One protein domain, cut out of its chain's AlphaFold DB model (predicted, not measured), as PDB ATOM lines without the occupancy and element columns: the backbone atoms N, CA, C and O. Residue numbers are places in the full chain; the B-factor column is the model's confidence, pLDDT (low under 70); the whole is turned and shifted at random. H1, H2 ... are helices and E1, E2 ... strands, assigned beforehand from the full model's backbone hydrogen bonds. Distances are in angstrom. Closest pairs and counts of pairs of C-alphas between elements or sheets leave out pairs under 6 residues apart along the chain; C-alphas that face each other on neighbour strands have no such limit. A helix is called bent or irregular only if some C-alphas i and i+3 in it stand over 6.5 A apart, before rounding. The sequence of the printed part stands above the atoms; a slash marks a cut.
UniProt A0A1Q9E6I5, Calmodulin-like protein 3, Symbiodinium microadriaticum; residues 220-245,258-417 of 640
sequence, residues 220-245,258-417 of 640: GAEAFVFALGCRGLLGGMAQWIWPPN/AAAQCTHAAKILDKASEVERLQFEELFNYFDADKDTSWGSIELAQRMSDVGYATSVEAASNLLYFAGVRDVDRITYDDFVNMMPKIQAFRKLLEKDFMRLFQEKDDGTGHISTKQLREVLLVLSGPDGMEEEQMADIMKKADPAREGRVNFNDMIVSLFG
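This is residues 220 to 245 and 258 to 417 of the 640 residues of the protein "Calmodulin-like protein 3" of Symbiodinium microadriaticum (UniProt A0A1Q9E6I5). Two lobes of helices are joined by one long helix, H7, which runs most of the way along the longest axis, while H1 sits in the middle between the lobes and meets both. One lobe holds H3, H4, H5 and H6 around the first part of H7; the other, at the far end of H7, holds H8, H9, H10 and a small sheet of two antiparallel strands, E1 and E2. The printed part has 186 residues, with named elements in the order H1 H2 H3 H4 H5 H6 H7 E1 H8 H9 E2 H10, and its class is mostly helix. The whole is compact, with a radius of gyration of the C-alphas of 17.6 A, and only just elongated, spanning 53 by 34 by 34 A.

Find C-alpha 220 at (20.538, -60.401, -106.541); from there H1 runs to residue 229. H2 follows at residues 231 to 241 and is irregular: C-alphas 236 and 239 are 7.0 A apart. Beyond the cut, look for H3 at residues 258 to 271 and H4 at 274 to 287, each 20.4 A from first to last C-alpha. H5 is residues 297 to 306 and H6 residues 313 to 322. At C-alpha 333, printed at (6.622, -53.594, -100.884), H7 begins; it runs 41.2 A to residue 361, with a kink of 27 degrees near residue 341, and is only just irregular, C-alphas 338 and 341 being 6.8 A apart. Then come E1 at 367 to 369, H8 at 370 to 381, 16.4 A long, H9 at 388 to 398, 15.1 A long, E2 at 405 to 407, and H10 at 408 to 416, ending at C-alpha 416 at (24.210, -59.378, -113.981).

Begin with H7, the hub, which touches four other helices. With residues 334 to 338 alone it touches H3 at a steep tilt of 54 degrees; the closest C-alphas are those of Ala 265 and Asn 338, 5.3 A apart. H4 and H7 only just touch, with 3 pairs of C-alphas within 8 A, the closest those of Phe 284 and Tyr 333 at 6.8 A. At its other end, residues 354 to 361 alone touch H8, closest at Leu 357 and Val 376, 6.1 A between C-alphas. H10 and H7 only just touch, with 3 pairs within 8 A, the closest C-alphas being those of Phe 358 and Phe 408, 7.2 A apart. Look next at H1: it touches H10, C-alphas 223 and 416 being closest at 4.4 A, and H4, C-alphas 221 and 283 being closest at 5.8 A. H5 touches H6, closest at Ser 297 and Ser 317, 4.9 A between C-alphas. H9 touches H10 at a steep tilt of 51 degrees, opposite ways, with C-alphas 398 and 414 closest at 5.0 A. H2 and H8 only just touch, with 3 pairs within 8 A, and only at their ends, C-alphas 232 and 381 being closest at 4.9 A. Between E1 and E2, N 368 and O 406 are 2.9 A apart and N 406 and O 368 are 2.8 A apart, both within hydrogen-bond range. Every O i to N i+4 pair is within range in H1, H3, H4, H5, H6, H8, H9 and H10; H7 has 23 of 25, and H2 has 3 of 7, beside 3 of 8 O i to N i+3 pairs.

The two C-alphas farthest apart are those of Ala 259 and Glu 403, at 54.2 A. Residues 246 to 257 are not printed, and C-alphas 245 and 258 stand 22.0 A apart across this cut. Of the links that are printed whole, none is long. Mean pLDDT of the printed part is 79.1; it is under 70 at residues 220 to 245, 258 to 263 and 383 to 385, where the model's confidence is low.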
ATOM      1  N   GLY A 220      21.760 -60.911-105.911       59.62
ATOM      2  CA  GLY A 220      20.538 -60.401-106.541       59.62
ATOM      3  C   GLY A 220      20.420 -58.871-106.547       59.62
ATOM      4  O   GLY A 220      19.839 -58.316-107.476       59.62
ATOM      5  N   ALA A 221      20.967 -58.177-105.542       63.56
ATOM      6  CA  ALA A 221      20.882 -56.717-105.433       63.56
ATOM      7  C   ALA A 221      21.840 -56.036-106.410       63.56
ATOM      8  O   ALA A 221      21.448 -55.110-107.118       63.56
ATOM      9  N   GLU A 222      23.064 -56.555-106.523       63.75
ATOM     10  CA  GLU A 222      24.023 -56.096-107.531       63.75
ATOM     11  C   GLU A 222      23.477 -56.311-108.947       63.75
ATOM     12  O   GLU A 222      23.569 -55.410-109.775       63.75
ATOM     13  N   ALA A 223      22.819 -57.448-109.204       60.22
ATOM     14  CA  ALA A 223      22.141 -57.736-110.469       60.22
ATOM     15  C   ALA A 223      21.101 -56.679-110.840       60.22
ATOM     16  O   ALA A 223      21.046 -56.202-111.974       60.22
ATOM     17  N   PHE A 224      20.249 -56.349-109.871       65.38
ATOM     18  CA  PHE A 224      19.149 -55.415-110.036       65.38
ATOM     19  C   PHE A 224      19.671 -53.995-110.271       65.38
ATOM     20  O   PHE A 224      19.238 -53.324-111.206       65.38
ATOM     21  N   VAL A 225      20.658 -53.563-109.480       64.50
ATOM     22  CA  VAL A 225      21.284 -52.245-109.634       64.50
ATOM     23  C   VAL A 225      22.061 -52.151-110.943       64.50
ATOM     24  O   VAL A 225      21.940 -51.151-111.642       64.50
ATOM     25  N   PHE A 226      22.802 -53.189-111.331       63.38
ATOM     26  CA  PHE A 226      23.520 -53.224-112.603       63.38
ATOM     27  C   PHE A 226      22.556 -53.173-113.793       63.38
ATOM     28  O   PHE A 226      22.771 -52.403-114.728       63.38
ATOM     29  N   ALA A 227      21.447 -53.920-113.743       63.06
ATOM     30  CA  ALA A 227      20.420 -53.891-114.782       63.06
ATOM     31  C   ALA A 227      19.772 -52.505-114.937       63.06
ATOM     32  O   ALA A 227      19.450 -52.125-116.058       63.06
ATOM     33  N   LEU A 228      19.614 -51.749-113.844       62.34
ATOM     34  CA  LEU A 228      19.128 -50.364-113.867       62.34
ATOM     35  C   LEU A 228      20.220 -49.342-114.235       62.34
ATOM     36  O   LEU A 228      19.916 -48.293-114.798       62.34
ATOM     37  N   GLY A 229      21.483 -49.633-113.912       53.97
ATOM     38  CA  GLY A 229      22.636 -48.736-114.047       53.97
ATOM     39  C   GLY A 229      23.358 -48.791-115.390       53.97
ATOM     40  O   GLY A 229      24.172 -47.913-115.676       53.97
ATOM     41  N   CYS A 230      23.052 -49.764-116.251       57.69
ATOM     42  CA  CYS A 230      23.615 -49.853-117.595       57.69
ATOM     43  C   CYS A 230      23.113 -48.724-118.517       57.69
ATOM     44  O   CYS A 230      22.289 -48.938-119.404       57.69
ATOM     45  N   ARG A 231      23.646 -47.513-118.324       49.78
ATOM     46  CA  ARG A 231      23.279 -46.273-119.026       49.78
ATOM     47  C   ARG A 231      23.353 -46.411-120.554       49.78
ATOM     48  O   ARG A 231      22.432 -45.966-121.230       49.78
ATOM     49  N   GLY A 232      24.379 -47.092-121.080       47.91
ATOM     50  CA  GLY A 232      24.567 -47.307-122.525       47.91
ATOM     51  C   GLY A 232      23.697 -48.416-123.136       47.91
ATOM     52  O   GLY A 232      23.168 -48.253-124.233       47.91
ATOM     53  N   LEU A 233      23.451 -49.512-122.404       52.22
ATOM     54  CA  LEU A 233      22.531 -50.574-122.854       52.22
ATOM     55  C   LEU A 233      21.070 -50.103-122.805       52.22
ATOM     56  O   LEU A 233      20.286 -50.398-123.703       52.22
ATOM     57  N   LEU A 234      20.699 -49.341-121.772       47.56
ATOM     58  CA  LEU A 234      19.348 -48.808-121.614       47.56
ATOM     59  C   LEU A 234      19.091 -47.585-122.503       47.56
ATOM     60  O   LEU A 234      17.973 -47.443-122.983       47.56
ATOM     61  N   GLY A 235      20.092 -46.741-122.783       42.56
ATOM     62  CA  GLY A 235      19.945 -45.546-123.628       42.56
ATOM     63  C   GLY A 235      19.448 -45.853-125.045       42.56
ATOM     64  O   GLY A 235      18.543 -45.184-125.545       42.56
ATOM     65  N   GLY A 236      19.946 -46.932-125.662       40.75
ATOM     66  CA  GLY A 236      19.469 -47.418-126.966       40.75
ATOM     67  C   GLY A 236      18.188 -48.265-126.908       40.75
ATOM     68  O   GLY A 236      17.462 -48.370-127.899       40.75
ATOM     69  N   MET A 237      17.883 -48.859-125.751       37.78
ATOM     70  CA  MET A 237      16.761 -49.790-125.573       37.78
ATOM     71  C   MET A 237      15.536 -49.168-124.895       37.78
ATOM     72  O   MET A 237      14.456 -49.746-124.964       37.78
ATOM     73  N   ALA A 238      15.636 -47.963-124.326       37.59
ATOM     74  CA  ALA A 238      14.534 -47.254-123.670       37.59
ATOM     75  C   ALA A 238      13.322 -47.025-124.590       37.59
ATOM     76  O   ALA A 238      12.184 -47.029-124.128       37.59
ATOM     77  N   GLN A 239      13.543 -46.933-125.905       35.50
ATOM     78  CA  GLN A 239      12.467 -46.832-126.896       35.50
ATOM     79  C   GLN A 239      11.715 -48.161-127.135       35.50
ATOM     80  O   GLN A 239      10.615 -48.155-127.685       35.50
ATOM     81  N   TRP A 240      12.281 -49.288-126.697       35.53
ATOM     82  CA  TRP A 240      11.673 -50.625-126.722       35.53
ATOM     83  C   TRP A 240      11.049 -51.024-125.381       35.53
ATOM     84  O   TRP A 240      10.175 -51.888-125.353       35.53
ATOM     85  N   ILE A 241      11.495 -50.396-124.287       39.03
ATOM     86  CA  ILE A 241      11.080 -50.700-122.912       39.03
ATOM     87  C   ILE A 241       9.585 -50.426-122.721       39.03
ATOM     88  O   ILE A 241       8.892 -51.246-122.127       39.03
ATOM     89  N   TRP A 242       9.053 -49.345-123.290       41.69
ATOM     90  CA  TRP A 242       7.647 -48.985-123.135       41.69
ATOM     91  C   TRP A 242       7.139 -48.276-124.399       41.69
ATOM     92  O   TRP A 242       7.659 -47.210-124.737       41.69
ATOM     93  N   PRO A 243       6.136 -48.810-125.124       28.94
ATOM     94  CA  PRO A 243       5.543 -48.071-126.232       28.94
ATOM     95  C   PRO A 243       4.954 -46.748-125.710       28.94
ATOM     96  O   PRO A 243       4.316 -46.733-124.651       28.94
ATOM     97  N   PRO A 244       5.133 -45.625-126.428       35.25
ATOM     98  CA  PRO A 244       4.547 -44.362-126.021       35.25
ATOM     99  C   PRO A 244       3.021 -44.459-126.138       35.25
ATOM    100  O   PRO A 244       2.490 -44.678-127.222       35.25
ATOM    101  N   ASN A 245       2.331 -44.247-125.015       42.50
ATOM    102  CA  ASN A 245       0.872 -44.203-124.871       42.50
ATOM    103  C   ASN A 245       0.114 -45.510-125.162       42.50
ATOM    104  O   ASN A 245      -0.511 -45.649-126.209       42.50
ATOM    105  N   ALA A 258      -5.882 -49.517-105.671       49.34
ATOM    106  CA  ALA A 258      -5.154 -49.979-104.485       49.34
ATOM    107  C   ALA A 258      -5.577 -51.408-104.093       49.34
ATOM    108  O   ALA A 258      -4.741 -52.297-103.964       49.34
ATOM    109  N   ALA A 259      -6.888 -51.672-104.054       49.38
ATOM    110  CA  ALA A 259      -7.415 -53.013-103.799       49.38
ATOM    111  C   ALA A 259      -7.033 -54.025-104.901       49.38
ATOM    112  O   ALA A 259      -6.708 -55.170-104.601       49.38
ATOM    113  N   ALA A 260      -7.029 -53.623-106.178       54.88
ATOM    114  CA  ALA A 260      -6.639 -54.503-107.283       54.88
ATOM    115  C   ALA A 260      -5.123 -54.795-107.321       54.88
ATOM    116  O   ALA A 260      -4.730 -55.920-107.633       54.88
ATOM    117  N   GLN A 261      -4.273 -53.824-106.974       53.00
ATOM    118  CA  GLN A 261      -2.812 -53.966-106.937       53.00
ATOM    119  C   GLN A 261      -2.349 -54.860-105.785       53.00
ATOM    120  O   GLN A 261      -1.529 -55.750-106.030       53.00
ATOM    121  N   CYS A 262      -2.960 -54.739-104.600       56.91
ATOM    122  CA  CYS A 262      -2.734 -55.679-103.496       56.91
ATOM    123  C   CYS A 262      -3.107 -57.122-103.895       56.91
ATOM    124  O   CYS A 262      -2.395 -58.064-103.563       56.91
ATOM    125  N   THR A 263      -4.163 -57.330-104.703       66.19
ATOM    126  CA  THR A 263      -4.509 -58.690-105.174       66.19
ATOM    127  C   THR A 263      -3.551 -59.256-106.222       66.19
ATOM    128  O   THR A 263      -3.510 -60.471-106.405       66.19
ATOM    129  N   HIS A 264      -2.805 -58.417-106.948       76.38
ATOM    130  CA  HIS A 264      -1.844 -58.880-107.951       76.38
ATOM    131  C   HIS A 264      -0.487 -59.206-107.322       76.38
ATOM    132  O   HIS A 264       0.053 -60.273-107.611       76.38
ATOM    133  N   ALA A 265       0.000 -58.367-106.401       76.94
ATOM    134  CA  ALA A 265       1.196 -58.654-105.607       76.94
ATOM    135  C   ALA A 265       1.022 -59.960-104.822       76.94
ATOM    136  O   ALA A 265       1.852 -60.860-104.931       76.94
ATOM    137  N   ALA A 266      -0.129 -60.133-104.161       80.19
ATOM    138  CA  ALA A 266      -0.466 -61.373-103.466       80.19
ATOM    139  C   ALA A 266      -0.447 -62.600-104.394       80.19
ATOM    140  O   ALA A 266       0.062 -63.644-104.009       80.19
ATOM    141  N   LYS A 267      -0.934 -62.487-105.640       85.19
ATOM    142  CA  LYS A 267      -0.877 -63.582-106.632       85.19
ATOM    143  C   LYS A 267       0.539 -63.881-107.125       85.19
ATOM    144  O   LYS A 267       0.813 -65.022-107.487       85.19
ATOM    145  N   ILE A 268       1.402 -62.869-107.219       83.50
ATOM    146  CA  ILE A 268       2.814 -63.060-107.570       83.50
ATOM    147  C   ILE A 268       3.510 -63.793-106.429       83.50
ATOM    148  O   ILE A 268       4.146 -64.810-106.679       83.50
ATOM    149  N   LEU A 269       3.333 -63.319-105.194       83.81
ATOM    150  CA  LEU A 269       3.900 -63.957-104.010       83.81
ATOM    151  C   LEU A 269       3.388 -65.387-103.877       83.81
ATOM    152  O   LEU A 269       4.202 -66.287-103.726       83.81
ATOM    153  N   ASP A 270       2.085 -65.633-104.032       86.81
ATOM    154  CA  ASP A 270       1.483 -66.973-103.957       86.81
ATOM    155  C   ASP A 270       2.145 -67.980-104.914       86.81
ATOM    156  O   ASP A 270       2.396 -69.122-104.545       86.81
ATOM    157  N   LYS A 271       2.523 -67.527-106.117       85.88
ATOM    158  CA  LYS A 271       3.231 -68.342-107.116       85.88
ATOM    159  C   LYS A 271       4.748 -68.394-106.932       85.88
ATOM    160  O   LYS A 271       5.379 -69.261-107.532       85.88
ATOM    161  N   ALA A 272       5.328 -67.459-106.184       81.75
ATOM    162  CA  ALA A 272       6.760 -67.396-105.935       81.75
ATOM    163  C   ALA A 272       7.171 -68.465-104.917       81.75
ATOM    164  O   ALA A 272       6.488 -68.688-103.912       81.75
ATOM    165  N   SER A 273       8.310 -69.101-105.174       86.56
ATOM    166  CA  SER A 273       8.942 -70.011-104.221       86.56
ATOM    167  C   SER A 273       9.365 -69.269-102.950       86.56
ATOM    168  O   SER A 273       9.578 -68.058-102.956       86.56
ATOM    169  N   GLU A 274       9.525 -69.999-101.847       84.25
ATOM    170  CA  GLU A 274       9.967 -69.423-100.569       84.25
ATOM    171  C   GLU A 274      11.304 -68.676-100.705       84.25
ATOM    172  O   GLU A 274      11.464 -67.575-100.186       84.25
ATOM    173  N   VAL A 275      12.221 -69.218-101.511       82.31
ATOM    174  CA  VAL A 275      13.511 -68.585-101.818       82.31
ATOM    175  C   VAL A 275      13.334 -67.272-102.588       82.31
ATOM    176  O   VAL A 275      14.016 -66.297-102.291       82.31
ATOM    177  N   GLU A 276      12.421 -67.212-103.558       81.31
ATOM    178  CA  GLU A 276      12.150 -65.979-104.313       81.31
ATOM    179  C   GLU A 276      11.495 -64.904-103.442       81.31
ATOM    180  O   GLU A 276      11.821 -63.728-103.582       81.31
ATOM    181  N   ARG A 277      10.610 -65.293-102.516       84.38
ATOM    182  CA  ARG A 277      10.000 -64.351-101.564       84.38
ATOM    183  C   ARG A 277      11.049 -63.732-100.648       84.38
ATOM    184  O   ARG A 277      11.091 -62.512-100.533       84.38
ATOM    185  N   LEU A 278      11.937 -64.553-100.083       86.06
ATOM    186  CA  LEU A 278      13.055 -64.071 -99.270       86.06
ATOM    187  C   LEU A 278      13.972 -63.139-100.070       86.06
ATOM    188  O   LEU A 278      14.366 -62.091 -99.573       86.06
ATOM    189  N   GLN A 279      14.250 -63.461-101.337       82.88
ATOM    190  CA  GLN A 279      15.016 -62.570-102.212       82.88
ATOM    191  C   GLN A 279      14.312 -61.231-102.445       82.88
ATOM    192  O   GLN A 279      14.980 -60.203-102.492       82.88
ATOM    193  N   PHE A 280      12.985 -61.209-102.599       85.75
ATOM    194  CA  PHE A 280      12.246 -59.953-102.748       85.75
ATOM    195  C   PHE A 280      12.305 -59.111-101.474       85.75
ATOM    196  O   PHE A 280      12.517 -57.907-101.570       85.75
ATOM    197  N   GLU A 281      12.189 -59.725-100.299       87.81
ATOM    198  CA  GLU A 281      12.321 -59.024 -99.018       87.81
ATOM    199  C   GLU A 281      13.740 -58.487 -98.801       87.81
ATOM    200  O   GLU A 281      13.911 -57.318 -98.461       87.81
ATOM    201  N   GLU A 282      14.771 -59.296 -99.055       88.12
ATOM    202  CA  GLU A 282      16.171 -58.867 -98.958       88.12
ATOM    203  C   GLU A 282      16.485 -57.715 -99.917       88.12
ATOM    204  O   GLU A 282      17.163 -56.759 -99.541       88.12
ATOM    205  N   LEU A 283      15.977 -57.785-101.150       86.81
ATOM    206  CA  LEU A 283      16.134 -56.718-102.133       86.81
ATOM    207  C   LEU A 283      15.388 -55.452-101.723       86.81
ATOM    208  O   LEU A 283      15.932 -54.362-101.869       86.81
ATOM    209  N   PHE A 284      14.166 -55.582-101.215       89.94
ATOM    210  CA  PHE A 284      13.388 -54.436-100.765       89.94
ATOM    211  C   PHE A 284      14.089 -53.722 -99.607       89.94
ATOM    212  O   PHE A 284      14.345 -52.527 -99.696       89.94
ATOM    213  N   ASN A 285      14.521 -54.481 -98.597       89.25
ATOM    214  CA  ASN A 285      15.281 -53.973 -97.452       89.25
ATOM    215  C   ASN A 285      16.658 -53.410 -97.840       89.25
ATOM    216  O   ASN A 285      17.269 -52.669 -97.075       89.25
ATOM    217  N   TYR A 286      17.197 -53.797 -98.997       87.56
ATOM    218  CA  TYR A 286      18.409 -53.183 -99.523       87.56
ATOM    219  C   TYR A 286      18.134 -51.764-100.032       87.56
ATOM    220  O   TYR A 286      18.957 -50.876 -99.804       87.56
ATOM    221  N   PHE A 287      17.001 -51.529-100.701       87.56
ATOM    222  CA  PHE A 287      16.635 -50.197-101.196       87.56
ATOM    223  C   PHE A 287      16.089 -49.279-100.104       87.56
ATOM    224  O   PHE A 287      16.513 -48.129-100.070       87.56
ATOM    225  N   ASP A 288      15.255 -49.808 -99.212       91.25
ATOM    226  CA  ASP A 288      14.713 -49.123 -98.033       91.25
ATOM    227  C   ASP A 288      15.822 -48.939 -96.978       91.25
ATOM    228  O   ASP A 288      16.122 -49.826 -96.170       91.25
ATOM    229  N   ALA A 289      16.540 -47.817 -97.066       85.81
ATOM    230  CA  ALA A 289      17.731 -47.577 -96.257       85.81
ATOM    231  C   ALA A 289      17.381 -47.106 -94.840       85.81
ATOM    232  O   ALA A 289      18.126 -47.403 -93.896       85.81
ATOM    233  N   ASP A 290      16.279 -46.372 -94.697       88.38
ATOM    234  CA  ASP A 290      15.789 -45.830 -93.430       88.38
ATOM    235  C   ASP A 290      14.780 -46.747 -92.717       88.38
ATOM    236  O   ASP A 290      14.488 -46.529 -91.537       88.38
ATOM    237  N   LYS A 291      14.380 -47.849 -93.364       89.19
ATOM    238  CA  LYS A 291      13.424 -48.852 -92.876       89.19
ATOM    239  C   LYS A 291      12.036 -48.264 -92.659       89.19
ATOM    240  O   LYS A 291      11.328 -48.686 -91.737       89.19
ATOM    241  N   ASP A 292      11.649 -47.295 -93.484       89.50
ATOM    242  CA  ASP A 292      10.344 -46.646 -93.409       89.50
ATOM    243  C   ASP A 292       9.216 -47.457 -94.076       89.50
ATOM    244  O   ASP A 292       8.058 -47.026 -94.088       89.50
ATOM    245  N   THR A 293       9.520 -48.682 -94.536       88.62
ATOM    246  CA  THR A 293       8.634 -49.619 -95.253       88.62
ATOM    247  C   THR A 293       8.252 -49.168 -96.664       88.62
ATOM    248  O   THR A 293       7.364 -49.749 -97.302       88.62
ATOM    249  N   SER A 294       8.946 -48.161 -97.180       91.94
ATOM    250  CA  SER A 294       8.915 -47.709 -98.560       91.94
ATOM    251  C   SER A 294      10.324 -47.358 -99.033       91.94
ATOM    252  O   SER A 294      11.269 -47.354 -98.264       91.94
ATOM    253  N   TRP A 295      10.486 -47.131-100.333       93.31
ATOM    254  CA  TRP A 295      11.681 -46.453-100.819       93.31
ATOM    255  C   TRP A 295      11.389 -45.564-102.020       93.31
ATOM    256  O   TRP A 295      10.390 -45.749-102.718       93.31
ATOM    257  N   GLY A 296      12.248 -44.580-102.268       91.56
ATOM    258  CA  GLY A 296      12.025 -43.551-103.285       91.56
ATOM    259  C   GLY A 296      13.138 -43.392-104.320       91.56
ATOM    260  O   GLY A 296      14.178 -44.056-104.308       91.56
ATOM    261  N   SER A 297      12.935 -42.435-105.228       91.75
ATOM    262  CA  SER A 297      13.910 -42.041-106.255       91.75
ATOM    263  C   SER A 297      15.273 -41.619-105.687       91.75
ATOM    264  O   SER A 297      16.309 -41.888-106.299       91.75
ATOM    265  N   ILE A 298      15.285 -41.001-104.503       91.69
ATOM    266  CA  ILE A 298      16.499 -40.558-103.805       91.69
ATOM    267  C   ILE A 298      17.328 -41.758-103.347       91.69
ATOM    268  O   ILE A 298      18.525 -41.826-103.627       91.69
ATOM    269  N   GLU A 299      16.698 -42.725-102.686       92.31
ATOM    270  CA  GLU A 299      17.384 -43.921-102.197       92.31
ATOM    271  C   GLU A 299      17.863 -44.791-103.352       92.31
ATOM    272  O   GLU A 299      18.983 -45.298-103.319       92.31
ATOM    273  N   LEU A 300      17.083 -44.887-104.432       89.50
ATOM    274  CA  LEU A 300      17.539 -45.546-105.651       89.50
ATOM    275  C   LEU A 300      18.795 -44.877-106.216       89.50
ATOM    276  O   LEU A 300      19.775 -45.564-106.498       89.50
ATOM    277  N   ALA A 301      18.797 -43.548-106.353       88.06
ATOM    278  CA  ALA A 301      19.955 -42.800-106.837       88.06
ATOM    279  C   ALA A 301      21.189 -43.014-105.942       88.06
ATOM    280  O   ALA A 301      22.305 -43.205-106.443       88.06
ATOM    281  N   GLN A 302      20.988 -43.052-104.622       89.38
ATOM    282  CA  GLN A 302      22.038 -43.345-103.653       89.38
ATOM    283  C   GLN A 302      22.580 -44.771-103.816       89.38
ATOM    284  O   GLN A 302      23.791 -44.948-103.943       89.38
ATOM    285  N   ARG A 303      21.710 -45.786-103.899       87.44
ATOM    286  CA  ARG A 303      22.115 -47.189-104.089       87.44
ATOM    287  C   ARG A 303      22.804 -47.436-105.422       87.44
ATOM    288  O   ARG A 303      23.748 -48.219-105.482       87.44
ATOM    289  N   MET A 304      22.377 -46.759-106.483       82.88
ATOM    290  CA  MET A 304      23.061 -46.816-107.776       82.88
ATOM    291  C   MET A 304      24.458 -46.198-107.686       82.88
ATOM    292  O   MET A 304      25.423 -46.786-108.180       82.88
ATOM    293  N   SER A 305      24.590 -45.078-106.974       83.94
ATOM    294  CA  SER A 305      25.883 -44.428-106.740       83.94
ATOM    295  C   SER A 305      26.818 -45.290-105.884       83.94
ATOM    296  O   SER A 305      28.005 -45.381-106.191       83.94
ATOM    297  N   ASP A 306      26.294 -45.994-104.875       82.06
ATOM    298  CA  ASP A 306      27.056 -46.921-104.025       82.06
ATOM    299  C   ASP A 306      27.682 -48.086-104.811       82.06
ATOM    300  O   ASP A 306      28.766 -48.559-104.458       82.06
ATOM    301  N   VAL A 307      27.015 -48.534-105.879       72.88
ATOM    302  CA  VAL A 307      27.480 -49.609-106.775       72.88
ATOM    303  C   VAL A 307      28.435 -49.084-107.863       72.88
ATOM    304  O   VAL A 307      29.052 -49.873-108.573       72.88
ATOM    305  N   GLY A 308      28.628 -47.763-107.955       71.44
ATOM    306  CA  GLY A 308      29.544 -47.120-108.905       71.44
ATOM    307  C   GLY A 308      28.860 -46.461-110.105       71.44
ATOM    308  O   GLY A 308      29.542 -45.982-111.008       71.44
ATOM    309  N   TYR A 309      27.525 -46.386-110.118       74.44
ATOM    310  CA  TYR A 309      26.751 -45.723-111.166       74.44
ATOM    311  C   TYR A 309      26.220 -44.379-110.681       74.44
ATOM    312  O   TYR A 309      25.149 -44.300-110.076       74.44
ATOM    313  N   ALA A 310      26.949 -43.306-110.994       74.12
ATOM    314  CA  ALA A 310      26.532 -41.941-110.688       74.12
ATOM    315  C   ALA A 310      25.189 -41.621-111.369       74.12
ATOM    316  O   ALA A 310      25.120 -41.333-112.568       74.12
ATOM    317  N   THR A 311      24.115 -41.693-110.585       80.25
ATOM    318  CA  THR A 311      22.739 -41.513-111.047       80.25
ATOM    319  C   THR A 311      22.144 -40.326-110.311       80.25
ATOM    320  O   THR A 311      22.172 -40.288-109.085       80.25
ATOM    321  N   SER A 312      21.639 -39.334-111.049       87.44
ATOM    322  CA  SER A 312      20.940 -38.207-110.427       87.44
ATOM    323  C   SER A 312      19.549 -38.630-109.960       87.44
ATOM    324  O   SER A 312      18.975 -39.592-110.480       87.44
ATOM    325  N   VAL A 313      18.983 -37.890-109.010       89.56
ATOM    326  CA  VAL A 313      17.627 -38.153-108.509       89.56
ATOM    327  C   VAL A 313      16.603 -38.059-109.646       89.56
ATOM    328  O   VAL A 313      15.711 -38.899-109.735       89.56
ATOM    329  N   GLU A 314      16.769 -37.126-110.592       88.00
ATOM    330  CA  GLU A 314      15.876 -37.033-111.754       88.00
ATOM    331  C   GLU A 314      16.001 -38.255-112.671       88.00
ATOM    332  O   GLU A 314      15.003 -38.741-113.201       88.00
ATOM    333  N   ALA A 315      17.215 -38.775-112.866       82.19
ATOM    334  CA  ALA A 315      17.426 -39.977-113.664       82.19
ATOM    335  C   ALA A 315      16.784 -41.206-113.001       82.19
ATOM    336  O   ALA A 315      16.075 -41.951-113.675       82.19
ATOM    337  N   ALA A 316      16.959 -41.379-111.687       86.69
ATOM    338  CA  ALA A 316      16.317 -42.445-110.919       86.69
ATOM    339  C   ALA A 316      14.785 -42.330-110.949       86.69
ATOM    340  O   ALA A 316      14.090 -43.319-111.185       86.69
ATOM    341  N   SER A 317      14.259 -41.112-110.807       87.88
ATOM    342  CA  SER A 317      12.826 -40.836-110.901       87.88
ATOM    343  C   SER A 317      12.260 -41.222-112.273       87.88
ATOM    344  O   SER A 317      11.262 -41.939-112.373       87.88
ATOM    345  N   ASN A 318      12.954 -40.845-113.351       84.50
ATOM    346  CA  ASN A 318      12.574 -41.226-114.709       84.50
ATOM    347  C   ASN A 318      12.596 -42.748-114.916       84.50
ATOM    348  O   ASN A 318      11.681 -43.287-115.536       84.50
ATOM    349  N   LEU A 319      13.602 -43.456-114.387       82.62
ATOM    350  CA  LEU A 319      13.679 -44.920-114.479       82.62
ATOM    351  C   LEU A 319      12.472 -45.595-113.815       82.62
ATOM    352  O   LEU A 319      11.851 -46.475-114.412       82.62
ATOM    353  N   LEU A 320      12.102 -45.150-112.614       85.56
ATOM    354  CA  LEU A 320      10.941 -45.661-111.882       85.56
ATOM    355  C   LEU A 320       9.629 -45.345-112.605       85.56
ATOM    356  O   LEU A 320       8.770 -46.217-112.762       85.56
ATOM    357  N   TYR A 321       9.499 -44.128-113.133       84.12
ATOM    358  CA  TYR A 321       8.352 -43.744-113.948       84.12
ATOM    359  C   TYR A 321       8.208 -44.644-115.188       84.12
ATOM    360  O   TYR A 321       7.123 -45.165-115.459       84.12
ATOM    361  N   PHE A 322       9.305 -44.905-115.910       77.69
ATOM    362  CA  PHE A 322       9.293 -45.811-117.061       77.69
ATOM    363  C   PHE A 322       9.018 -47.269-116.679       77.69
ATOM    364  O   PHE A 322       8.399 -47.979-117.464       77.69
ATOM    365  N   ALA A 323       9.374 -47.705-115.468       74.31
ATOM    366  CA  ALA A 323       8.989 -49.019-114.941       74.31
ATOM    367  C   ALA A 323       7.473 -49.138-114.635       74.31
ATOM    368  O   ALA A 323       6.953 -50.224-114.328       74.31
ATOM    369  N   GLY A 324       6.733 -48.034-114.764       77.62
ATOM    370  CA  GLY A 324       5.304 -47.952-114.493       77.62
ATOM    371  C   GLY A 324       4.988 -47.809-113.008       77.62
ATOM    372  O   GLY A 324       3.907 -48.231-112.589       77.62
ATOM    373  N   VAL A 325       5.916 -47.250-112.226       82.75
ATOM    374  CA  VAL A 325       5.658 -46.805-110.855       82.75
ATOM    375  C   VAL A 325       4.832 -45.529-110.907       82.75
ATOM    376  O   VAL A 325       5.154 -44.595-111.638       82.75
ATOM    377  N   ARG A 326       3.736 -45.503-110.146       80.06
ATOM    378  CA  ARG A 326       2.851 -44.332-110.074       80.06
ATOM    379  C   ARG A 326       3.372 -43.295-109.088       80.06
ATOM    380  O   ARG A 326       3.342 -42.111-109.402       80.06
ATOM    381  N   ASP A 327       3.808 -43.756-107.921       88.38
ATOM    382  CA  ASP A 327       4.380 -42.927-106.868       88.38
ATOM    383  C   ASP A 327       5.880 -43.211-106.776       88.38
ATOM    384  O   ASP A 327       6.319 -44.206-106.207       88.38
ATOM    385  N   VAL A 328       6.653 -42.387-107.477       87.88
ATOM    386  CA  VAL A 328       8.091 -42.582-107.695       87.88
ATOM    387  C   VAL A 328       8.912 -42.294-106.434       87.88
ATOM    388  O   VAL A 328      10.026 -42.796-106.291       87.88
ATOM    389  N   ASP A 329       8.354 -41.515-105.513       88.06
ATOM    390  CA  ASP A 329       9.016 -41.146-104.265       88.06
ATOM    391  C   ASP A 329       8.595 -42.046-103.101       88.06
ATOM    392  O   ASP A 329       9.208 -41.984-102.040       88.06
ATOM    393  N   ARG A 330       7.590 -42.913-103.302       90.50
ATOM    394  CA  ARG A 330       7.116 -43.845-102.280       90.50
ATOM    395  C   ARG A 330       6.677 -45.185-102.866       90.50
ATOM    396  O   ARG A 330       5.497 -45.440-103.102       90.50
ATOM    397  N   ILE A 331       7.645 -46.071-103.054       91.31
ATOM    398  CA  ILE A 331       7.446 -47.439-103.530       91.31
ATOM    399  C   ILE A 331       7.241 -48.348-102.326       91.31
ATOM    400  O   ILE A 331       8.162 -48.593-101.555       91.31
ATOM    401  N   THR A 332       6.030 -48.876-102.180       91.69
ATOM    402  CA  THR A 332       5.727 -49.871-101.144       91.69
ATOM    403  C   THR A 332       6.221 -51.264-101.543       91.69
ATOM    404  O   THR A 332       6.506 -51.527-102.716       91.69
ATOM    405  N   TYR A 333       6.267 -52.200-100.591       89.88
ATOM    406  CA  TYR A 333       6.622 -53.594-100.884       89.88
ATOM    407  C   TYR A 333       5.708 -54.229-101.947       89.88
ATOM    408  O   TYR A 333       6.184 -54.891-102.869       89.88
ATOM    409  N   ASP A 334       4.401 -53.957-101.896       89.19
ATOM    410  CA  ASP A 334       3.448 -54.449-102.899       89.19
ATOM    411  C   ASP A 334       3.726 -53.869-104.296       89.19
ATOM    412  O   ASP A 334       3.631 -54.577-105.305       89.19
ATOM    413  N   ASP A 335       4.089 -52.586-104.381       87.81
ATOM    414  CA  ASP A 335       4.480 -51.953-105.645       87.81
ATOM    415  C   ASP A 335       5.772 -52.573-106.191       87.81
ATOM    416  O   ASP A 335       5.859 -52.894-107.380       87.81
ATOM    417  N   PHE A 336       6.745 -52.822-105.314       87.88
ATOM    418  CA  PHE A 336       8.002 -53.482-105.645       87.88
ATOM    419  C   PHE A 336       7.804 -54.895-106.204       87.88
ATOM    420  O   PHE A 336       8.292 -55.218-107.292       87.88
ATOM    421  N   VAL A 337       7.011 -55.720-105.520       88.25
ATOM    422  CA  VAL A 337       6.659 -57.071-105.977       88.25
ATOM    423  C   VAL A 337       5.955 -57.020-107.333       88.25
ATOM    424  O   VAL A 337       6.246 -57.826-108.217       88.25
ATOM    425  N   ASN A 338       5.067 -56.048-107.552       85.56
ATOM    426  CA  ASN A 338       4.377 -55.871-108.831       85.56
ATOM    427  C   ASN A 338       5.309 -55.457-109.985       85.56
ATOM    428  O   ASN A 338       5.003 -55.729-111.152       85.56
ATOM    429  N   MET A 339       6.440 -54.813-109.690       82.69
ATOM    430  CA  MET A 339       7.458 -54.476-110.688       82.69
ATOM    431  C   MET A 339       8.346 -55.661-111.057       82.69
ATOM    432  O   MET A 339       8.765 -55.774-112.214       82.69
ATOM    433  N   MET A 340       8.614 -56.559-110.110       82.38
ATOM    434  CA  MET A 340       9.637 -57.591-110.260       82.38
ATOM    435  C   MET A 340       9.459 -58.494-111.498       82.38
ATOM    436  O   MET A 340      10.430 -58.687-112.236       82.38
ATOM    437  N   PRO A 341       8.244 -58.968-111.850       81.38
ATOM    438  CA  PRO A 341       8.042 -59.744-113.073       81.38
ATOM    439  C   PRO A 341       8.371 -58.969-114.352       81.38
ATOM    440  O   PRO A 341       8.844 -59.557-115.324       81.38
ATOM    441  N   LYS A 342       8.135 -57.649-114.372       78.88
ATOM    442  CA  LYS A 342       8.446 -56.805-115.535       78.88
ATOM    443  C   LYS A 342       9.955 -56.667-115.706       78.88
ATOM    444  O   LYS A 342      10.453 -56.797-116.820       78.88
ATOM    445  N   ILE A 343      10.675 -56.484-114.601       76.88
ATOM    446  CA  ILE A 343      12.139 -56.391-114.583       76.88
ATOM    447  C   ILE A 343      12.765 -57.726-115.004       76.88
ATOM    448  O   ILE A 343      13.655 -57.752-115.851       76.88
ATOM    449  N   GLN A 344      12.246 -58.855-114.513       79.12
ATOM    450  CA  GLN A 344      12.689 -60.180-114.956       79.12
ATOM    451  C   GLN A 344      12.398 -60.435-116.442       79.12
ATOM    452  O   GLN A 344      13.236 -60.994-117.149       79.12
ATOM    453  N   ALA A 345      11.224 -60.036-116.941       79.56
ATOM    454  CA  ALA A 345      10.885 -60.164-118.358       79.56
ATOM    455  C   ALA A 345      11.806 -59.310-119.240       79.56
ATOM    456  O   ALA A 345      12.261 -59.774-120.287       79.56
ATOM    457  N   PHE A 346      12.125 -58.096-118.791       78.00
ATOM    458  CA  PHE A 346      13.079 -57.218-119.452       78.00
ATOM    459  C   PHE A 346      14.483 -57.828-119.479       78.00
ATOM    460  O   PHE A 346      15.088 -57.937-120.543       78.00
ATOM    461  N   ARG A 347      14.962 -58.341-118.343       81.81
ATOM    462  CA  ARG A 347      16.234 -59.063-118.277       81.81
ATOM    463  C   ARG A 347      16.265 -60.258-119.230       81.81
ATOM    464  O   ARG A 347      17.249 -60.439-119.933       81.81
ATOM    465  N   LYS A 348      15.188 -61.045-119.323       82.75
ATOM    466  CA  LYS A 348      15.088 -62.148-120.301       82.75
ATOM    467  C   LYS A 348      15.195 -61.664-121.748       82.75
ATOM    468  O   LYS A 348      15.722 -62.394-122.584       82.75
ATOM    469  N   LEU A 349      14.662 -60.485-122.068       82.06
ATOM    470  CA  LEU A 349      14.791 -59.897-123.402       82.06
ATOM    471  C   LEU A 349      16.238 -59.475-123.672       82.06
ATOM    472  O   LEU A 349      16.784 -59.850-124.703       82.06
ATOM    473  N   LEU A 350      16.868 -58.793-122.713       82.56
ATOM    474  CA  LEU A 350      18.284 -58.444-122.785       82.56
ATOM    475  C   LEU A 350      19.149 -59.687-122.986       82.56
ATOM    476  O   LEU A 350      19.908 -59.751-123.943       82.56
ATOM    477  N   GLU A 351      19.010 -60.702-122.130       88.12
ATOM    478  CA  GLU A 351      19.785 -61.942-122.223       88.12
ATOM    479  C   GLU A 351      19.625 -62.632-123.584       88.12
ATOM    480  O   GLU A 351      20.589 -63.199-124.089       88.12
ATOM    481  N   LYS A 352      18.456 -62.538-124.234       87.25
ATOM    482  CA  LYS A 352      18.278 -63.023-125.614       87.25
ATOM    483  C   LYS A 352      19.081 -62.216-126.632       87.25
ATOM    484  O   LYS A 352      19.547 -62.789-127.612       87.25
ATOM    485  N   ASP A 353      19.245 -60.918-126.433       86.06
ATOM    486  CA  ASP A 353      20.048 -60.060-127.308       86.06
ATOM    487  C   ASP A 353      21.539 -60.347-127.123       86.06
ATOM    488  O   ASP A 353      22.246 -60.559-128.111       86.06
ATOM    489  N   PHE A 354      21.981 -60.494-125.867       88.62
ATOM    490  CA  PHE A 354      23.309 -61.013-125.533       88.62
ATOM    491  C   PHE A 354      23.542 -62.379-126.184       88.62
ATOM    492  O   PHE A 354      24.576 -62.591-126.809       88.62
ATOM    493  N   MET A 355      22.570 -63.288-126.097       90.44
ATOM    494  CA  MET A 355      22.660 -64.631-126.671       90.44
ATOM    495  C   MET A 355      22.808 -64.597-128.194       90.44
ATOM    496  O   MET A 355      23.611 -65.346-128.740       90.44
ATOM    497  N   ARG A 356      22.078 -63.716-128.889       88.94
ATOM    498  CA  ARG A 356      22.180 -63.570-130.349       88.94
ATOM    499  C   ARG A 356      23.574 -63.123-130.788       88.94
ATOM    500  O   ARG A 356      24.119 -63.684-131.733       88.94
ATOM    501  N   LEU A 357      24.156 -62.145-130.097       89.50
ATOM    502  CA  LEU A 357      25.504 -61.659-130.412       89.50
ATOM    503  C   LEU A 357      26.590 -62.640-129.981       89.50
ATOM    504  O   LEU A 357      27.572 -62.818-130.696       89.50
ATOM    505  N   PHE A 358      26.391 -63.319-128.850       90.94
ATOM    506  CA  PHE A 358      27.256 -64.412-128.425       90.94
ATOM    507  C   PHE A 358      27.274 -65.516-129.485       90.94
ATOM    508  O   PHE A 358      28.342 -65.947-129.896       90.94
ATOM    509  N   GLN A 359      26.108 -65.910-130.002       89.75
ATOM    510  CA  GLN A 359      25.985 -66.922-131.049       89.75
ATOM    511  C   GLN A 359      26.631 -66.510-132.380       89.75
ATOM    512  O   GLN A 359      27.116 -67.371-133.103       89.75
ATOM    513  N   GLU A 360      26.646 -65.218-132.723       87.38
ATOM    514  CA  GLU A 360      27.348 -64.725-133.918       87.38
ATOM    515  C   GLU A 360      28.874 -64.863-133.797       87.38
ATOM    516  O   GLU A 360      29.569 -64.998-134.806       87.38
ATOM    517  N   LYS A 361      29.397 -64.820-132.567       86.12
ATOM    518  CA  LYS A 361      30.833 -64.889-132.276       86.12
ATOM    519  C   LYS A 361      31.309 -66.273-131.851       86.12
ATOM    520  O   LYS A 361      32.496 -66.548-132.004       86.12
ATOM    521  N   ASP A 362      30.424 -67.112-131.321       87.94
ATOM    522  CA  ASP A 362      30.749 -68.486-130.958       87.94
ATOM    523  C   ASP A 362      30.922 -69.337-132.212       87.94
ATOM    524  O   ASP A 362      30.069 -69.411-133.100       87.94
ATOM    525  N   ASP A 363      32.022 -70.072-132.229       83.12
ATOM    526  CA  ASP A 363      32.333 -71.061-133.241       83.12
ATOM    527  C   ASP A 363      31.583 -72.391-133.016       83.12
ATOM    528  O   ASP A 363      32.066 -73.462-133.379       83.12
ATOM    529  N   GLY A 364      30.397 -72.357-132.403       80.69
ATOM    530  CA  GLY A 364      29.642 -73.548-132.003       80.69
ATOM    531  C   GLY A 364      30.352 -74.397-130.947       80.69
ATOM    532  O   GLY A 364      30.069 -75.586-130.821       80.69
ATOM    533  N   THR A 365      31.296 -73.805-130.215       83.12
ATOM    534  CA  THR A 365      32.036 -74.462-129.130       83.12
ATOM    535  C   THR A 365      31.379 -74.245-127.772       83.12
ATOM    536  O   THR A 365      31.716 -74.934-126.815       83.12
ATOM    537  N   GLY A 366      30.447 -73.291-127.675       86.69
ATOM    538  CA  GLY A 366      29.867 -72.833-126.419       86.69
ATOM    539  C   GLY A 366      30.680 -71.752-125.713       86.69
ATOM    540  O   GLY A 366      30.314 -71.336-124.609       86.69
ATOM    541  N   HIS A 367      31.765 -71.283-126.333       91.06
ATOM    542  CA  HIS A 367      32.712 -70.348-125.745       91.06
ATOM    543  C   HIS A 367      33.145 -69.292-126.759       91.06
ATOM    544  O   HIS A 367      33.394 -69.590-127.924       91.06
ATOM    545  N   ILE A 368      33.321 -68.061-126.289       92.31
ATOM    546  CA  ILE A 368      33.939 -66.984-127.066       92.31
ATOM    547  C   ILE A 368      35.268 -66.583-126.439       92.31
ATOM    548  O   ILE A 368      35.480 -66.722-125.234       92.31
ATOM    549  N   SER A 369      36.180 -66.062-127.251       91.81
ATOM    550  CA  SER A 369      37.419 -65.480-126.742       91.81
ATOM    551  C   SER A 369      37.160 -64.167-125.999       91.81
ATOM    552  O   SER A 369      36.207 -63.444-126.290       91.81
ATOM    553  N   THR A 370      38.060 -63.787-125.093       89.25
ATOM    554  CA  THR A 370      37.994 -62.489-124.391       89.25
ATOM    555  C   THR A 370      37.965 -61.293-125.353       89.25
ATOM    556  O   THR A 370      37.275 -60.306-125.106       89.25
ATOM    557  N   LYS A 371      38.649 -61.391-126.500       89.25
ATOM    558  CA  LYS A 371      38.592 -60.375-127.566       89.25
ATOM    559  C   LYS A 371      37.204 -60.288-128.204       89.25
ATOM    560  O   LYS A 371      36.702 -59.190-128.410       89.25
ATOM    561  N   GLN A 372      36.569 -61.425-128.478       89.88
ATOM    562  CA  GLN A 372      35.206 -61.464-129.016       89.88
ATOM    563  C   GLN A 372      34.176 -60.982-127.989       89.88
ATOM    564  O   GLN A 372      33.247 -60.274-128.363       89.88
ATOM    565  N   LEU A 373      34.359 -61.287-126.700       90.56
ATOM    566  CA  LEU A 373      33.518 -60.746-125.629       90.56
ATOM    567  C   LEU A 373      33.533 -59.213-125.641       90.56
ATOM    568  O   LEU A 373      32.482 -58.585-125.575       90.56
ATOM    569  N   ARG A 374      34.714 -58.612-125.798       89.00
ATOM    570  CA  ARG A 374      34.866 -57.160-125.934       89.00
ATOM    571  C   ARG A 374      34.042 -56.599-127.097       89.00
ATOM    572  O   ARG A 374      33.362 -55.590-126.944       89.00
ATOM    573  N   GLU A 375      34.072 -57.264-128.252       87.50
ATOM    574  CA  GLU A 375      33.263 -56.876-129.415       87.50
ATOM    575  C   GLU A 375      31.759 -56.988-129.137       87.50
ATOM    576  O   GLU A 375      31.006 -56.091-129.511       87.50
ATOM    577  N   VAL A 376      31.318 -58.051-128.455       87.88
ATOM    578  CA  VAL A 376      29.910 -58.226-128.051       87.88
ATOM    579  C   VAL A 376      29.467 -57.083-127.135       87.88
ATOM    580  O   VAL A 376      28.418 -56.485-127.374       87.88
ATOM    581  N   LEU A 377      30.276 -56.734-126.130       85.50
ATOM    582  CA  LEU A 377      29.984 -55.636-125.205       85.50
ATOM    583  C   LEU A 377      29.912 -54.285-125.926       85.50
ATOM    584  O   LEU A 377      29.000 -53.505-125.663       85.50
ATOM    585  N   LEU A 378      30.808 -54.034-126.886       84.94
ATOM    586  CA  LEU A 378      30.789 -52.814-127.695       84.94
ATOM    587  C   LEU A 378      29.508 -52.691-128.526       84.94
ATOM    588  O   LEU A 378      28.866 -51.643-128.503       84.94
ATOM    589  N   VAL A 379      29.105 -53.761-129.219       83.50
ATOM    590  CA  VAL A 379      27.878 -53.764-130.035       83.50
ATOM    591  C   VAL A 379      26.637 -53.510-129.176       83.50
ATOM    592  O   VAL A 379      25.718 -52.819-129.611       83.50
ATOM    593  N   LEU A 380      26.623 -54.026-127.947       78.62
ATOM    594  CA  LEU A 380      25.500 -53.879-127.023       78.62
ATOM    595  C   LEU A 380      25.458 -52.540-126.294       78.62
ATOM    596  O   LEU A 380      24.376 -52.057-125.973       78.62
ATOM    597  N   SER A 381      26.617 -51.929-126.056       73.25
ATOM    598  CA  SER A 381      26.721 -50.629-125.387       73.25
ATOM    599  C   SER A 381      26.210 -49.452-126.229       73.25
ATOM    600  O   SER A 381      26.050 -48.348-125.710       73.25
ATOM    601  N   GLY A 382      25.902 -49.683-127.511       70.81
ATOM    602  CA  GLY A 382      25.294 -48.683-128.379       70.81
ATOM    603  C   GLY A 382      26.199 -47.462-128.632       70.81
ATOM    604  O   GLY A 382      27.419 -47.548-128.497       70.81
ATOM    605  N   PRO A 383      25.622 -46.322-129.056       54.56
ATOM    606  CA  PRO A 383      26.377 -45.111-129.391       54.56
ATOM    607  C   PRO A 383      26.970 -44.393-128.171       54.56
ATOM    608  O   PRO A 383      27.950 -43.668-128.330       54.56
ATOM    609  N   ASP A 384      26.403 -44.608-126.982       61.75
ATOM    610  CA  ASP A 384      26.891 -44.020-125.728       61.75
ATOM    611  C   ASP A 384      28.150 -44.737-125.213       61.75
ATOM    612  O   ASP A 384      28.906 -44.177-124.419       61.75
ATOM    613  N   GLY A 385      28.408 -45.947-125.723       61.62
ATOM    614  CA  GLY A 385      29.593 -46.737-125.426       61.62
ATOM    615  C   GLY A 385      29.637 -47.247-123.987       61.62
ATOM    616  O   GLY A 385      28.809 -46.931-123.133       61.62
ATOM    617  N   MET A 386      30.627 -48.090-123.723       73.62
ATOM    618  CA  MET A 386      30.981 -48.545-122.385       73.62
ATOM    619  C   MET A 386      32.400 -48.079-122.090       73.62
ATOM    620  O   MET A 386      33.270 -48.181-122.957       73.62
ATOM    621  N   GLU A 387      32.626 -47.551-120.890       80.00
ATOM    622  CA  GLU A 387      33.953 -47.096-120.490       80.00
ATOM    623  C   GLU A 387      34.938 -48.271-120.453       80.00
ATOM    624  O   GLU A 387      34.592 -49.392-120.069       80.00
ATOM    625  N   GLU A 388      36.177 -48.007-120.856       80.94
ATOM    626  CA  GLU A 388      37.225 -49.019-120.970       80.94
ATOM    627  C   GLU A 388      37.485 -49.748-119.644       80.94
ATOM    628  O   GLU A 388      37.662 -50.965-119.626       80.94
ATOM    629  N   GLU A 389      37.457 -49.011-118.531       83.06
ATOM    630  CA  GLU A 389      37.632 -49.556-117.184       83.06
ATOM    631  C   GLU A 389      36.496 -50.522-116.820       83.06
ATOM    632  O   GLU A 389      36.744 -51.648-116.387       83.06
ATOM    633  N   GLN A 390      35.250 -50.138-117.106       81.12
ATOM    634  CA  GLN A 390      34.076 -50.981-116.862       81.12
ATOM    635  C   GLN A 390      34.117 -52.260-117.705       81.12
ATOM    636  O   GLN A 390      33.785 -53.349-117.233       81.12
ATOM    637  N   MET A 391      34.551 -52.139-118.957       85.00
ATOM    638  CA  MET A 391      34.703 -53.275-119.856       85.00
ATOM    639  C   MET A 391      35.797 -54.229-119.373       85.00
ATOM    640  O   MET A 391      35.588 -55.443-119.356       85.00
ATOM    641  N   ALA A 392      36.939 -53.697-118.930       86.06
ATOM    642  CA  ALA A 392      38.028 -54.484-118.361       86.06
ATOM    643  C   ALA A 392      37.590 -55.235-117.094       86.06
ATOM    644  O   ALA A 392      37.927 -56.411-116.929       86.06
ATOM    645  N   ASP A 393      36.789 -54.598-116.238       85.50
ATOM    646  CA  ASP A 393      36.238 -55.219-115.035       85.50
ATOM    647  C   ASP A 393      35.276 -56.366-115.353       85.50
ATOM    648  O   ASP A 393      35.365 -57.433-114.738       85.50
ATOM    649  N   ILE A 394      34.396 -56.194-116.344       85.62
ATOM    650  CA  ILE A 394      33.495 -57.263-116.794       85.62
ATOM    651  C   ILE A 394      34.297 -58.415-117.384       85.62
ATOM    652  O   ILE A 394      34.085 -59.563-117.002       85.62
ATOM    653  N   MET A 395      35.266 -58.128-118.253       88.62
ATOM    654  CA  MET A 395      36.124 -59.158-118.844       88.62
ATOM    655  C   MET A 395      36.891 -59.944-117.771       88.62
ATOM    656  O   MET A 395      36.977 -61.167-117.847       88.62
ATOM    657  N   LYS A 396      37.398 -59.264-116.737       89.38
ATOM    658  CA  LYS A 396      38.099 -59.892-115.610       89.38
ATOM    659  C   LYS A 396      37.178 -60.769-114.757       89.38
ATOM    660  O   LYS A 396      37.627 -61.792-114.246       89.38
ATOM    661  N   LYS A 397      35.917 -60.369-114.578       87.94
ATOM    662  CA  LYS A 397      34.906 -61.169-113.867       87.94
ATOM    663  C   LYS A 397      34.416 -62.355-114.698       87.94
ATOM    664  O   LYS A 397      34.099 -63.386-114.119       87.94
ATOM    665  N   ALA A 398      34.353 -62.205-116.020       89.44
ATOM    666  CA  ALA A 398      33.898 -63.237-116.948       89.44
ATOM    667  C   ALA A 398      34.928 -64.358-117.148       89.44
ATOM    668  O   ALA A 398      34.547 -65.498-117.380       89.44
ATOM    669  N   ASP A 399      36.222 -64.043-117.047       91.94
ATOM    670  CA  ASP A 399      37.320 -65.010-117.156       91.94
ATOM    671  C   ASP A 399      38.264 -64.921-115.940       91.94
ATOM    672  O   ASP A 399      39.403 -64.446-116.045       91.94
ATOM    673  N   PRO A 400      37.817 -65.356-114.746       84.69
ATOM    674  CA  PRO A 400      38.645 -65.302-113.544       84.69
ATOM    675  C   PRO A 400      39.841 -66.260-113.629       84.69
ATOM    676  O   PRO A 400      40.889 -65.990-113.036       84.69
ATOM    677  N   ALA A 401      39.697 -67.359-114.379       85.44
ATOM    678  CA  ALA A 401      40.741 -68.356-114.602       85.44
ATOM    679  C   ALA A 401      41.809 -67.893-115.609       85.44
ATOM    680  O   ALA A 401      42.887 -68.485-115.659       85.44
ATOM    681  N   ARG A 402      41.541 -66.817-116.366       84.69
ATOM    682  CA  ARG A 402      42.386 -66.308-117.456       84.69
ATOM    683  C   ARG A 402      42.665 -67.365-118.522       84.69
ATOM    684  O   ARG A 402      43.762 -67.418-119.078       84.69
ATOM    685  N   GLU A 403      41.676 -68.206-118.805       85.88
ATOM    686  CA  GLU A 403      41.771 -69.225-119.853       85.88
ATOM    687  C   GLU A 403      41.724 -68.585-121.254       85.88
ATOM    688  O   GLU A 403      42.127 -69.182-122.252       85.88
ATOM    689  N   GLY A 404      41.247 -67.342-121.346       86.75
ATOM    690  CA  GLY A 404      41.000 -66.645-122.600       86.75
ATOM    691  C   GLY A 404      39.701 -67.082-123.274       86.75
ATOM    692  O   GLY A 404      39.444 -66.656-124.402       86.75
ATOM    693  N   ARG A 405      38.892 -67.911-122.602       89.44
ATOM    694  CA  ARG A 405      37.613 -68.458-123.065       89.44
ATOM    695  C   ARG A 405      36.524 -68.111-122.062       89.44
ATOM    696  O   ARG A 405      36.689 -68.323-120.871       89.44
ATOM    697  N   VAL A 406      35.405 -67.608-122.564       91.88
ATOM    698  CA  VAL A 406      34.253 -67.198-121.759       91.88
ATOM    699  C   VAL A 406      33.032 -67.947-122.263       91.88
ATOM    700  O   VAL A 406      32.703 -67.882-123.448       91.88
ATOM    701  N   ASN A 407      32.367 -68.683-121.374       92.06
ATOM    702  CA  ASN A 407      31.078 -69.292-121.689       92.06
ATOM    703  C   ASN A 407      29.943 -68.252-121.543       92.06
ATOM    704  O   ASN A 407      30.111 -67.191-120.939       92.06
ATOM    705  N   PHE A 408      28.764 -68.556-122.086       91.00
ATOM    706  CA  PHE A 408      27.625 -67.637-121.994       91.00
ATOM    707  C   PHE A 408      27.191 -67.370-120.543       91.00
ATOM    708  O   PHE A 408      26.850 -66.244-120.194       91.00
ATOM    709  N   ASN A 409      27.229 -68.389-119.683       91.62
ATOM    710  CA  ASN A 409      26.814 -68.275-118.287       91.62
ATOM    711  C   ASN A 409      27.693 -67.283-117.505       91.62
ATOM    712  O   ASN A 409      27.170 -66.386-116.861       91.62
ATOM    713  N   ASP A 410      29.011 -67.383-117.628       90.56
ATOM    714  CA  ASP A 410      30.010 -66.535-116.984       90.56
ATOM    715  C   ASP A 410      29.950 -65.113-117.537       90.56
ATOM    716  O   ASP A 410      30.079 -64.149-116.784       90.56
ATOM    717  N   MET A 411      29.649 -64.952-118.830       88.81
ATOM    718  CA  MET A 411      29.335 -63.639-119.389       88.81
ATOM    719  C   MET A 411      28.106 -63.033-118.695       88.81
ATOM    720  O   MET A 411      28.175 -61.908-118.206       88.81
ATOM    721  N   ILE A 412      26.993 -63.764-118.590       89.75
ATOM    722  CA  ILE A 412      25.776 -63.252-117.944       89.75
ATOM    723  C   ILE A 412      25.972 -63.038-116.439       89.75
ATOM    724  O   ILE A 412      25.503 -62.038-115.911       89.75
ATOM    725  N   VAL A 413      26.703 -63.906-115.744       87.38
ATOM    726  CA  VAL A 413      27.008 -63.749-114.314       87.38
ATOM    727  C   VAL A 413      27.961 -62.578-114.080       87.38
ATOM    728  O   VAL A 413      27.794 -61.854-113.105       87.38
ATOM    729  N   SER A 414      28.931 -62.337-114.963       85.62
ATOM    730  CA  SER A 414      29.831 -61.183-114.837       85.62
ATOM    731  C   SER A 414      29.116 -59.852-115.060       85.62
ATOM    732  O   SER A 414      29.457 -58.866-114.408       85.62
ATOM    733  N   LEU A 415      28.106 -59.842-115.937       83.31
ATOM    734  CA  LEU A 415      27.251 -58.690-116.196       83.31
ATOM    735  C   LEU A 415      26.225 -58.503-115.078       83.31
ATOM    736  O   LEU A 415      26.215 -57.496-114.392       83.31
ATOM    737  N   PHE A 416      25.375 -59.495-114.851       81.19
ATOM    738  CA  PHE A 416      24.210 -59.378-113.981       81.19
ATOM    739  C   PHE A 416      24.422 -59.971-112.589       81.19
ATOM    740  O   PHE A 416      23.443 -60.162-111.885       81.19
ATOM    741  N   GLY A 417      25.625 -60.375-112.184       77.38
ATOM    742  CA  GLY A 417      25.905 -60.912-110.838       77.38
ATOM    743  C   GLY A 417      25.129 -62.181-110.450       77.38
ATOM    744  O   GLY A 417      25.169 -62.617-109.302       77.38
TER     745      GLY A 417